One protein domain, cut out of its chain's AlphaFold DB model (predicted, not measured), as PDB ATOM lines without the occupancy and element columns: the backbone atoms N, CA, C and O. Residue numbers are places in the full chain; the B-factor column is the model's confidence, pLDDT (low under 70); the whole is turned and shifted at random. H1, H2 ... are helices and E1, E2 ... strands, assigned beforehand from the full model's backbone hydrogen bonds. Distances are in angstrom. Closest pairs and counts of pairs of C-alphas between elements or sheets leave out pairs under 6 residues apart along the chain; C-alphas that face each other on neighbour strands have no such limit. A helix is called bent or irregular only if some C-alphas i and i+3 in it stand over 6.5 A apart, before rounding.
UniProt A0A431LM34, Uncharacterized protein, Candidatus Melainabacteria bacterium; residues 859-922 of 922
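AT A GLANCE: This is residues 859 to 922 of the 922 residues of an uncharacterized protein of Candidatus Melainabacteria bacterium (UniProt A0A431LM34). A hairpin of two helices, H1 and H2, packs on one face of a small sheet of three strands, and the sheet's other face is bare. H1 covers mainly E1 and H2 crosses E2 and E3, so that the two helices run side by side over the sheet. The printed part has 64 residues with two named helices and three named strands, along the chain H1 H2 E1 E2 E3; the sheet has the order E1 E2 E3, all antiparallel, and the class is mixed, helices and strands. The whole is compact, with a radius of gyration of the C-alphas of 11.1 A, and its rounded outline spans 30 by 27 by 22 A.

IN THESE COORDINATES: H1, residues 859 to 875, begins at C-alpha 859 at (-42.214, -55.010, -7.115) and is 24.1 A long from first to last C-alpha. H2, residues 881 to 893, is 19.0 A long and ends at C-alpha 893 at (-36.482, -45.718, -9.548); it is neither bent nor irregular, but only just: C-alphas 881 and 884 are 6.2 A apart. E1 is residues 899 to 903, 13.3 A; E2 is residues 909 to 915, 19.3 A. E3, residues 918 to 921, 9.8 A, ends at C-alpha 921 at (-47.703, -35.804, -10.108).

HOW THE PARTS SIT: E1, E2 and E3 form a meander, each strand the antiparallel neighbour of the one before, with E1 and E3 as edge strands. In the hairpin E1 and E2, N 900 and O 912 are 2.8 A apart, within hydrogen-bond range; in the hairpin E2 and E3, N 913 and O 920 are, at 2.8 A. H1 is on the sheet, over E1, at a height over the sheet of 8.7 A; the closest C-alphas of H1 and E1 are those of Gln 866 and Val 902, 5.5 A. On the local plane H1 stands at 59.7 degrees to E1, slantwise to the strands, only just short of across. H2 is on the same face at a height over the sheet of 9.2 A, only just over E2 and E3 with 3 of its C-alphas on each, and runs across the strands at 74 degrees to E2 on the local plane. The closest C-alphas of H2 and E2 are those of Lys 891 and Arg 914, 6.9 A. H1 and H2 form a helical hairpin and touch, closest at the C-alphas of Ala 861 and Thr 893, 6.0 A, at a shallow tilt of 19 degrees, opposite ways. Every O i to N i+4 pair is within hydrogen-bond range in H1, and 8 of 9 in H2.

THE WHOLE: The two C-alphas farthest apart are those of Gln 878 and Lys 897, 30.0 A. The printed part has no cut, its four links are tight, and residue 922 is the chain's last. The mean pLDDT of the printed part is 74.6; residues 859 to 865 and 867 to 885 are under 70.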
ATOM      1  N   ALA A 859     -41.535 -55.066  -8.415       56.66
ATOM      2  CA  ALA A 859     -42.214 -55.010  -7.115       56.66
ATOM      3  C   ALA A 859     -41.370 -54.306  -6.036       56.66
ATOM      4  O   ALA A 859     -41.896 -53.486  -5.283       56.66
ATOM      5  N   ASP A 860     -40.065 -54.578  -5.991       58.34
ATOM      6  CA  ASP A 860     -39.123 -53.946  -5.062       58.34
ATOM      7  C   ASP A 860     -38.914 -52.457  -5.401       58.34
ATOM      8  O   ASP A 860     -39.073 -51.598  -4.535       58.34
ATOM      9  N   ALA A 861     -38.717 -52.114  -6.682       54.69
ATOM     10  CA  ALA A 861     -38.690 -50.717  -7.133       54.69
ATOM     11  C   ALA A 861     -39.973 -49.957  -6.740       54.69
ATOM     12  O   ALA A 861     -39.902 -48.842  -6.221       54.69
ATOM     13  N   ARG A 862     -41.153 -50.578  -6.897       64.25
ATOM     14  CA  ARG A 862     -42.433 -49.996  -6.464       64.25
ATOM     15  C   ARG A 862     -42.506 -49.803  -4.948       64.25
ATOM     16  O   ARG A 862     -42.959 -48.749  -4.514       64.25
ATOM     17  N   SER A 863     -42.041 -50.773  -4.160       65.81
ATOM     18  CA  SER A 863     -41.986 -50.687  -2.692       65.81
ATOM     19  C   SER A 863     -41.101 -49.521  -2.227       65.81
ATOM     20  O   SER A 863     -41.528 -48.679  -1.434       65.81
ATOM     21  N   ARG A 864     -39.898 -49.398  -2.804       66.19
ATOM     22  CA  ARG A 864     -38.964 -48.292  -2.531       66.19
ATOM     23  C   ARG A 864     -39.556 -46.940  -2.931       66.19
ATOM     24  O   ARG A 864     -39.530 -46.015  -2.124       66.19
ATOM     25  N   ALA A 865     -40.144 -46.833  -4.126       64.25
ATOM     26  CA  ALA A 865     -40.792 -45.605  -4.593       64.25
ATOM     27  C   ALA A 865     -41.989 -45.200  -3.715       64.25
ATOM     28  O   ALA A 865     -42.143 -44.021  -3.405       64.25
ATOM     29  N   GLN A 866     -42.808 -46.159  -3.269       70.75
ATOM     30  CA  GLN A 866     -43.930 -45.902  -2.359       70.75
ATOM     31  C   GLN A 866     -43.452 -45.414  -0.990       70.75
ATOM     32  O   GLN A 866     -44.000 -44.436  -0.483       70.75
ATOM     33  N   LYS A 867     -42.399 -46.022  -0.424       67.81
ATOM     34  CA  LYS A 867     -41.805 -45.544   0.830       67.81
ATOM     35  C   LYS A 867     -41.235 -44.130   0.679       67.81
ATOM     36  O   LYS A 867     -41.614 -43.251   1.441       67.81
ATOM     37  N   VAL A 868     -40.397 -43.886  -0.331       69.12
ATOM     38  CA  VAL A 868     -39.779 -42.565  -0.562       69.12
ATOM     39  C   VAL A 868     -40.835 -41.488  -0.826       69.12
ATOM     40  O   VAL A 868     -40.705 -40.382  -0.313       69.12
ATOM     41  N   ALA A 869     -41.914 -41.791  -1.551       62.22
ATOM     42  CA  ALA A 869     -43.006 -40.844  -1.775       62.22
ATOM     43  C   ALA A 869     -43.823 -40.543  -0.501       62.22
ATOM     44  O   ALA A 869     -44.216 -39.393  -0.291       62.22
ATOM     45  N   ALA A 870     -44.049 -41.536   0.369       57.53
ATOM     46  CA  ALA A 870     -44.682 -41.324   1.672       57.53
ATOM     47  C   ALA A 870     -43.783 -40.495   2.610       57.53
ATOM     48  O   ALA A 870     -44.235 -39.501   3.179       57.53
ATOM     49  N   ASP A 871     -42.494 -40.841   2.689       55.72
ATOM     50  CA  ASP A 871     -41.489 -40.107   3.465       55.72
ATOM     51  C   ASP A 871     -41.349 -38.656   2.950       55.72
ATOM     52  O   ASP A 871     -41.289 -37.721   3.753       55.72
ATOM     53  N   MET A 872     -41.398 -38.424   1.629       57.44
ATOM     54  CA  MET A 872     -41.451 -37.077   1.036       57.44
ATOM     55  C   MET A 872     -42.697 -36.298   1.468       57.44
ATOM     56  O   MET A 872     -42.561 -35.146   1.875       57.44
ATOM     57  N   TYR A 873     -43.896 -36.887   1.404       52.91
ATOM     58  CA  TYR A 873     -45.132 -36.171   1.755       52.91
ATOM     59  C   TYR A 873     -45.167 -35.756   3.237       52.91
ATOM     60  O   TYR A 873     -45.692 -34.694   3.576       52.91
ATOM     61  N   CYS A 874     -44.547 -36.553   4.112       43.78
ATOM     62  CA  CYS A 874     -44.381 -36.227   5.528       43.78
ATOM     63  C   CYS A 874     -43.277 -35.178   5.779       43.78
ATOM     64  O   CYS A 874     -43.480 -34.258   6.571       43.78
ATOM     65  N   THR A 875     -42.124 -35.284   5.106       45.62
ATOM     66  CA  THR A 875     -40.888 -34.565   5.496       45.62
ATOM     67  C   THR A 875     -40.593 -33.309   4.662       45.62
ATOM     68  O   THR A 875     -39.902 -32.402   5.130       45.62
ATOM     69  N   ALA A 876     -41.140 -33.188   3.446       42.84
ATOM     70  CA  ALA A 876     -40.888 -32.041   2.560       42.84
ATOM     71  C   ALA A 876     -41.399 -30.697   3.117       42.84
ATOM     72  O   ALA A 876     -40.959 -29.642   2.671       42.84
ATOM     73  N   ASN A 877     -42.276 -30.729   4.127       43.69
ATOM     74  CA  ASN A 877     -42.762 -29.545   4.839       43.69
ATOM     75  C   ASN A 877     -41.799 -29.037   5.937       43.69
ATOM     76  O   ASN A 877     -42.172 -28.129   6.677       43.69
ATOM     77  N   GLN A 878     -40.606 -29.633   6.103       42.91
ATOM     78  CA  GLN A 878     -39.688 -29.295   7.206       42.91
ATOM     79  C   GLN A 878     -38.224 -29.038   6.802       42.91
ATOM     80  O   GLN A 878     -37.607 -28.157   7.395       42.91
ATOM     81  N   ILE A 879     -37.640 -29.756   5.826       37.47
ATOM     82  CA  ILE A 879     -36.207 -29.597   5.473       37.47
ATOM     83  C   ILE A 879     -35.979 -29.663   3.945       37.47
ATOM     84  O   ILE A 879     -36.204 -30.718   3.351       37.47
ATOM     85  N   PRO A 880     -35.447 -28.603   3.290       39.41
ATOM     86  CA  PRO A 880     -35.262 -28.579   1.831       39.41
ATOM     87  C   PRO A 880     -34.313 -29.648   1.269       39.41
ATOM     88  O   PRO A 880     -34.603 -30.225   0.221       39.41
ATOM     89  N   GLN A 881     -33.204 -29.945   1.957       45.47
ATOM     90  CA  GLN A 881     -32.125 -30.809   1.441       45.47
ATOM     91  C   GLN A 881     -32.563 -32.258   1.152       45.47
ATOM     92  O   GLN A 881     -31.985 -32.918   0.292       45.47
ATOM     93  N   TYR A 882     -33.619 -32.748   1.808       46.78
ATOM     94  CA  TYR A 882     -34.163 -34.083   1.535       46.78
ATOM     95  C   TYR A 882     -34.934 -34.162   0.208       46.78
ATOM     96  O   TYR A 882     -35.070 -35.250  -0.352       46.78
ATOM     97  N   SER A 883     -35.420 -33.033  -0.321       59.38
ATOM     98  CA  SER A 883     -36.261 -33.020  -1.525       59.38
ATOM     99  C   SER A 883     -35.484 -33.313  -2.813       59.38
ATOM    100  O   SER A 883     -35.982 -34.063  -3.649       59.38
ATOM    101  N   GLU A 884     -34.247 -32.822  -2.957       63.56
ATOM    102  CA  GLU A 884     -33.404 -33.106  -4.131       63.56
ATOM    103  C   GLU A 884     -32.906 -34.560  -4.141       63.56
ATOM    104  O   GLU A 884     -32.962 -35.236  -5.174       63.56
ATOM    105  N   ALA A 885     -32.499 -35.080  -2.978       66.19
ATOM    106  CA  ALA A 885     -32.091 -36.475  -2.825       66.19
ATOM    107  C   ALA A 885     -33.250 -37.434  -3.152       66.19
ATOM    108  O   ALA A 885     -33.092 -38.355  -3.954       66.19
ATOM    109  N   ALA A 886     -34.443 -37.179  -2.607       72.25
ATOM    110  CA  ALA A 886     -35.619 -37.996  -2.884       72.25
ATOM    111  C   ALA A 886     -36.126 -37.848  -4.334       72.25
ATOM    112  O   ALA A 886     -36.513 -38.844  -4.945       72.25
ATOM    113  N   ALA A 887     -36.051 -36.652  -4.930       74.56
ATOM    114  CA  ALA A 887     -36.350 -36.453  -6.349       74.56
ATOM    115  C   ALA A 887     -35.372 -37.216  -7.258       74.56
ATOM    116  O   ALA A 887     -35.795 -37.762  -8.275       74.56
ATOM    117  N   THR A 888     -34.091 -37.297  -6.887       82.75
ATOM    118  CA  THR A 888     -33.084 -38.105  -7.597       82.75
ATOM    119  C   THR A 888     -33.440 -39.589  -7.515       82.75
ATOM    120  O   THR A 888     -33.632 -40.233  -8.544       82.75
ATOM    121  N   ILE A 889     -33.692 -40.101  -6.305       84.50
ATOM    122  CA  ILE A 889     -34.098 -41.498  -6.084       84.50
ATOM    123  C   ILE A 889     -35.377 -41.846  -6.867       84.50
ATOM    124  O   ILE A 889     -35.455 -42.923  -7.457       84.50
ATOM    125  N   LEU A 890     -36.372 -40.952  -6.926       86.75
ATOM    126  CA  LEU A 890     -37.588 -41.180  -7.716       86.75
ATOM    127  C   LEU A 890     -37.337 -41.151  -9.231       86.75
ATOM    128  O   LEU A 890     -37.968 -41.931  -9.941       86.75
ATOM    129  N   LYS A 891     -36.415 -40.322  -9.741       87.94
ATOM    130  CA  LYS A 891     -36.004 -40.380 -11.157       87.94
ATOM    131  C   LYS A 891     -35.314 -41.706 -11.470       87.94
ATOM    132  O   LYS A 891     -35.659 -42.328 -12.472       87.94
ATOM    133  N   ASP A 892     -34.403 -42.160 -10.616       87.69
ATOM    134  CA  ASP A 892     -33.653 -43.406 -10.825       87.69
ATOM    135  C   ASP A 892     -34.535 -44.658 -10.668       87.69
ATOM    136  O   ASP A 892     -34.313 -45.667 -11.336       87.69
ATOM    137  N   THR A 893     -35.568 -44.591  -9.820       88.88
ATOM    138  CA  THR A 893     -36.482 -45.718  -9.548       88.88
ATOM    139  C   THR A 893     -37.650 -45.808 -10.541       88.88
ATOM    140  O   THR A 893     -38.178 -46.900 -10.751       88.88
ATOM    141  N   ILE A 894     -38.077 -44.697 -11.159       91.31
ATOM    142  CA  ILE A 894     -39.190 -44.664 -12.128       91.31
ATOM    143  C   ILE A 894     -38.626 -44.551 -13.557       91.31
ATOM    144  O   ILE A 894     -38.102 -43.495 -13.916       91.31
ATOM    145  N   PRO A 895     -38.758 -45.585 -14.414       89.88
ATOM    146  CA  PRO A 895     -38.327 -45.507 -15.810       89.88
ATOM    147  C   PRO A 895     -39.066 -44.410 -16.590       89.88
ATOM    148  O   PRO A 895     -40.238 -44.134 -16.327       89.88
ATOM    149  N   ASP A 896     -38.406 -43.803 -17.584       90.62
ATOM    150  CA  ASP A 896     -39.032 -42.766 -18.415       90.62
ATOM    151  C   ASP A 896     -40.336 -43.265 -19.064       90.62
ATOM    152  O   ASP A 896     -40.429 -44.405 -19.529       90.62
ATOM    153  N   LYS A 897     -41.353 -42.395 -19.074       87.56
ATOM    154  CA  LYS A 897     -42.728 -42.640 -19.546       87.56
ATOM    155  C   LYS A 897     -43.504 -43.723 -18.784       87.56
ATOM    156  O   LYS A 897     -44.631 -44.025 -19.177       87.56
ATOM    157  N   GLN A 898     -42.976 -44.268 -17.685       90.75
ATOM    158  CA  GLN A 898     -43.754 -45.102 -16.764       90.75
ATOM    159  C   GLN A 898     -44.404 -44.273 -15.651       90.75
ATOM    160  O   GLN A 898     -43.947 -43.181 -15.303       90.75
ATOM    161  N   ALA A 899     -45.492 -44.817 -15.103       89.38
ATOM    162  CA  ALA A 899     -46.281 -44.216 -14.038       89.38
ATOM    163  C   ALA A 899     -46.412 -45.177 -12.847       89.38
ATOM    164  O   ALA A 899     -46.737 -46.353 -13.022       89.38
ATOM    165  N   VAL A 900     -46.195 -44.669 -11.633       92.75
ATOM    166  CA  VAL A 900     -46.298 -45.416 -10.372       92.75
ATOM    167  C   VAL A 900     -47.414 -44.823  -9.519       92.75
ATOM    168  O   VAL A 900     -47.436 -43.619  -9.270       92.75
ATOM    169  N   SER A 901     -48.329 -45.672  -9.047       89.69
ATOM    170  CA  SER A 901     -49.370 -45.280  -8.097       89.69
ATOM    171  C   SER A 901     -48.926 -45.470  -6.643       89.69
ATOM    172  O   SER A 901     -48.497 -46.558  -6.233       89.69
ATOM    173  N   VAL A 902     -49.070 -44.399  -5.863       92.25
ATOM    174  CA  VAL A 902     -48.785 -44.330  -4.425       92.25
ATOM    175  C   VAL A 902     -50.084 -43.993  -3.696       92.25
ATOM    176  O   VAL A 902     -50.707 -42.973  -3.983       92.25
ATOM    177  N   GLY A 903     -50.506 -44.857  -2.772       84.81
ATOM    178  CA  GLY A 903     -51.637 -44.580  -1.885       84.81
ATOM    179  C   GLY A 903     -51.201 -43.707  -0.709       84.81
ATOM    180  O   GLY A 903     -50.172 -43.979  -0.092       84.81
ATOM    181  N   LEU A 904     -51.976 -42.670  -0.404       86.12
ATOM    182  CA  LEU A 904     -51.805 -41.811   0.764       86.12
ATOM    183  C   LEU A 904     -52.652 -42.320   1.939       86.12
ATOM    184  O   LEU A 904     -53.658 -43.004   1.756       86.12
ATOM    185  N   ALA A 905     -52.277 -41.927   3.159       71.88
ATOM    186  CA  ALA A 905     -52.988 -42.305   4.385       71.88
ATOM    187  C   ALA A 905     -54.431 -41.759   4.476       71.88
ATOM    188  O   ALA A 905     -55.215 -42.248   5.283       71.88
ATOM    189  N   ASP A 906     -54.797 -40.778   3.643       79.69
ATOM    190  CA  ASP A 906     -56.165 -40.250   3.513       79.69
ATOM    191  C   ASP A 906     -57.006 -40.964   2.431       79.69
ATOM    192  O   ASP A 906     -58.085 -40.500   2.065       79.69
ATOM    193  N   GLY A 907     -56.512 -42.089   1.901       81.69
ATOM    194  CA  GLY A 907     -57.193 -42.912   0.898       81.69
ATOM    195  C   GLY A 907     -57.057 -42.415  -0.544       81.69
ATOM    196  O   GLY A 907     -57.459 -43.126  -1.469       81.69
ATOM    197  N   ARG A 908     -56.469 -41.236  -0.785       92.56
ATOM    198  CA  ARG A 908     -56.209 -40.749  -2.149       92.56
ATOM    199  C   ARG A 908     -55.021 -41.484  -2.770       92.56
ATOM    200  O   ARG A 908     -54.104 -41.912  -2.077       92.56
ATOM    201  N   THR A 909     -55.021 -41.618  -4.093       89.88
ATOM    202  CA  THR A 909     -53.896 -42.188  -4.853       89.88
ATOM    203  C   THR A 909     -53.264 -41.100  -5.705       89.88
ATOM    204  O   THR A 909     -53.975 -40.452  -6.467       89.88
ATOM    205  N   VAL A 910     -51.946 -40.936  -5.601       92.69
ATOM    206  CA  VAL A 910     -51.146 -40.061  -6.470       92.69
ATOM    207  C   VAL A 910     -50.463 -40.912  -7.537       92.69
ATOM    208  O   VAL A 910     -49.912 -41.976  -7.238       92.69
ATOM    209  N   ILE A 911     -50.490 -40.448  -8.783       94.06
ATOM    210  CA  ILE A 911     -49.843 -41.078  -9.933       94.06
ATOM    211  C   ILE A 911     -48.603 -40.260 -10.299       94.06
ATOM    212  O   ILE A 911     -48.700 -39.165 -10.855       94.06
ATOM    213  N   ILE A 912     -47.424 -40.808 -10.004       95.62
ATOM    214  CA  ILE A 912     -46.126 -40.199 -10.318       95.62
ATOM    215  C   ILE A 912     -45.658 -40.736 -11.672       95.62
ATOM    216  O   ILE A 912     -45.457 -41.940 -11.813       95.62
ATOM    217  N   THR A 913     -45.484 -39.867 -12.666       95.00
ATOM    218  CA  THR A 913     -45.062 -40.226 -14.033       95.00
ATOM    219  C   THR A 913     -43.746 -39.536 -14.383       95.00
ATOM    220  O   THR A 913     -43.668 -38.311 -14.282       95.00
ATOM    221  N   ARG A 914     -42.726 -40.276 -14.839       95.00
ATOM    222  CA  ARG A 914     -41.485 -39.663 -15.357       95.00
ATOM    223  C   ARG A 914     -41.667 -39.245 -16.822       95.00
ATOM    224  O   ARG A 914     -42.201 -40.015 -17.620       95.00
ATOM    225  N   GLN A 915     -41.234 -38.034 -17.172       93.44
ATOM    226  CA  GLN A 915     -41.132 -37.547 -18.554       93.44
ATOM    227  C   GLN A 915     -39.808 -36.793 -18.736       93.44
ATOM    228  O   GLN A 915     -39.676 -35.629 -18.346       93.44
ATOM    229  N   GLY A 916     -38.808 -37.474 -19.301       93.00
ATOM    230  CA  GLY A 916     -37.423 -37.004 -19.286       93.00
ATOM    231  C   GLY A 916     -36.942 -36.840 -17.845       93.00
ATOM    232  O   GLY A 916     -37.155 -37.718 -17.013       93.00
ATOM    233  N   ASP A 917     -36.356 -35.694 -17.507       89.56
ATOM    234  CA  ASP A 917     -35.903 -35.414 -16.136       89.56
ATOM    235  C   ASP A 917     -36.966 -34.772 -15.237       89.56
ATOM    236  O   ASP A 917     -36.667 -34.401 -14.098       89.56
ATOM    237  N   ASN A 918     -38.212 -34.679 -15.712       88.25
ATOM    238  CA  ASN A 918     -39.346 -34.179 -14.943       88.25
ATOM    239  C   ASN A 918     -40.149 -35.331 -14.323       88.25
ATOM    240  O   ASN A 918     -40.400 -36.353 -14.965       88.25
ATOM    241  N   LEU A 919     -40.603 -35.131 -13.085       93.69
ATOM    242  CA  LEU A 919     -41.589 -35.983 -12.420       93.69
ATOM    243  C   LEU A 919     -42.923 -35.231 -12.380       93.69
ATOM    244  O   LEU A 919     -43.007 -34.135 -11.830       93.69
ATOM    245  N   ILE A 920     -43.956 -35.816 -12.979       91.75
ATOM    246  CA  ILE A 920     -45.309 -35.261 -13.042       91.75
ATOM    247  C   ILE A 920     -46.178 -36.014 -12.039       91.75
ATOM    248  O   ILE A 920     -46.313 -37.232 -12.128       91.75
ATOM    249  N   PHE A 921     -46.787 -35.280 -11.115       95.44
ATOM    250  CA  PHE A 921     -47.703 -35.804 -10.108       95.44
ATOM    251  C   PHE A 921     -49.143 -35.494 -10.544       95.44
ATOM    252  O   PHE A 921     -49.433 -34.357 -10.926       95.44
ATOM    253  N   LYS A 922     -50.020 -36.499 -10.521       90.62
ATOM    254  CA  LYS A 922     -51.460 -36.396 -10.815       90.62
ATOM    255  C   LYS A 922     -52.292 -37.040  -9.714       90.62
ATOM    256  O   LYS A 922     -51.806 -38.049  -9.158       90.62
TER     257      LYS A 922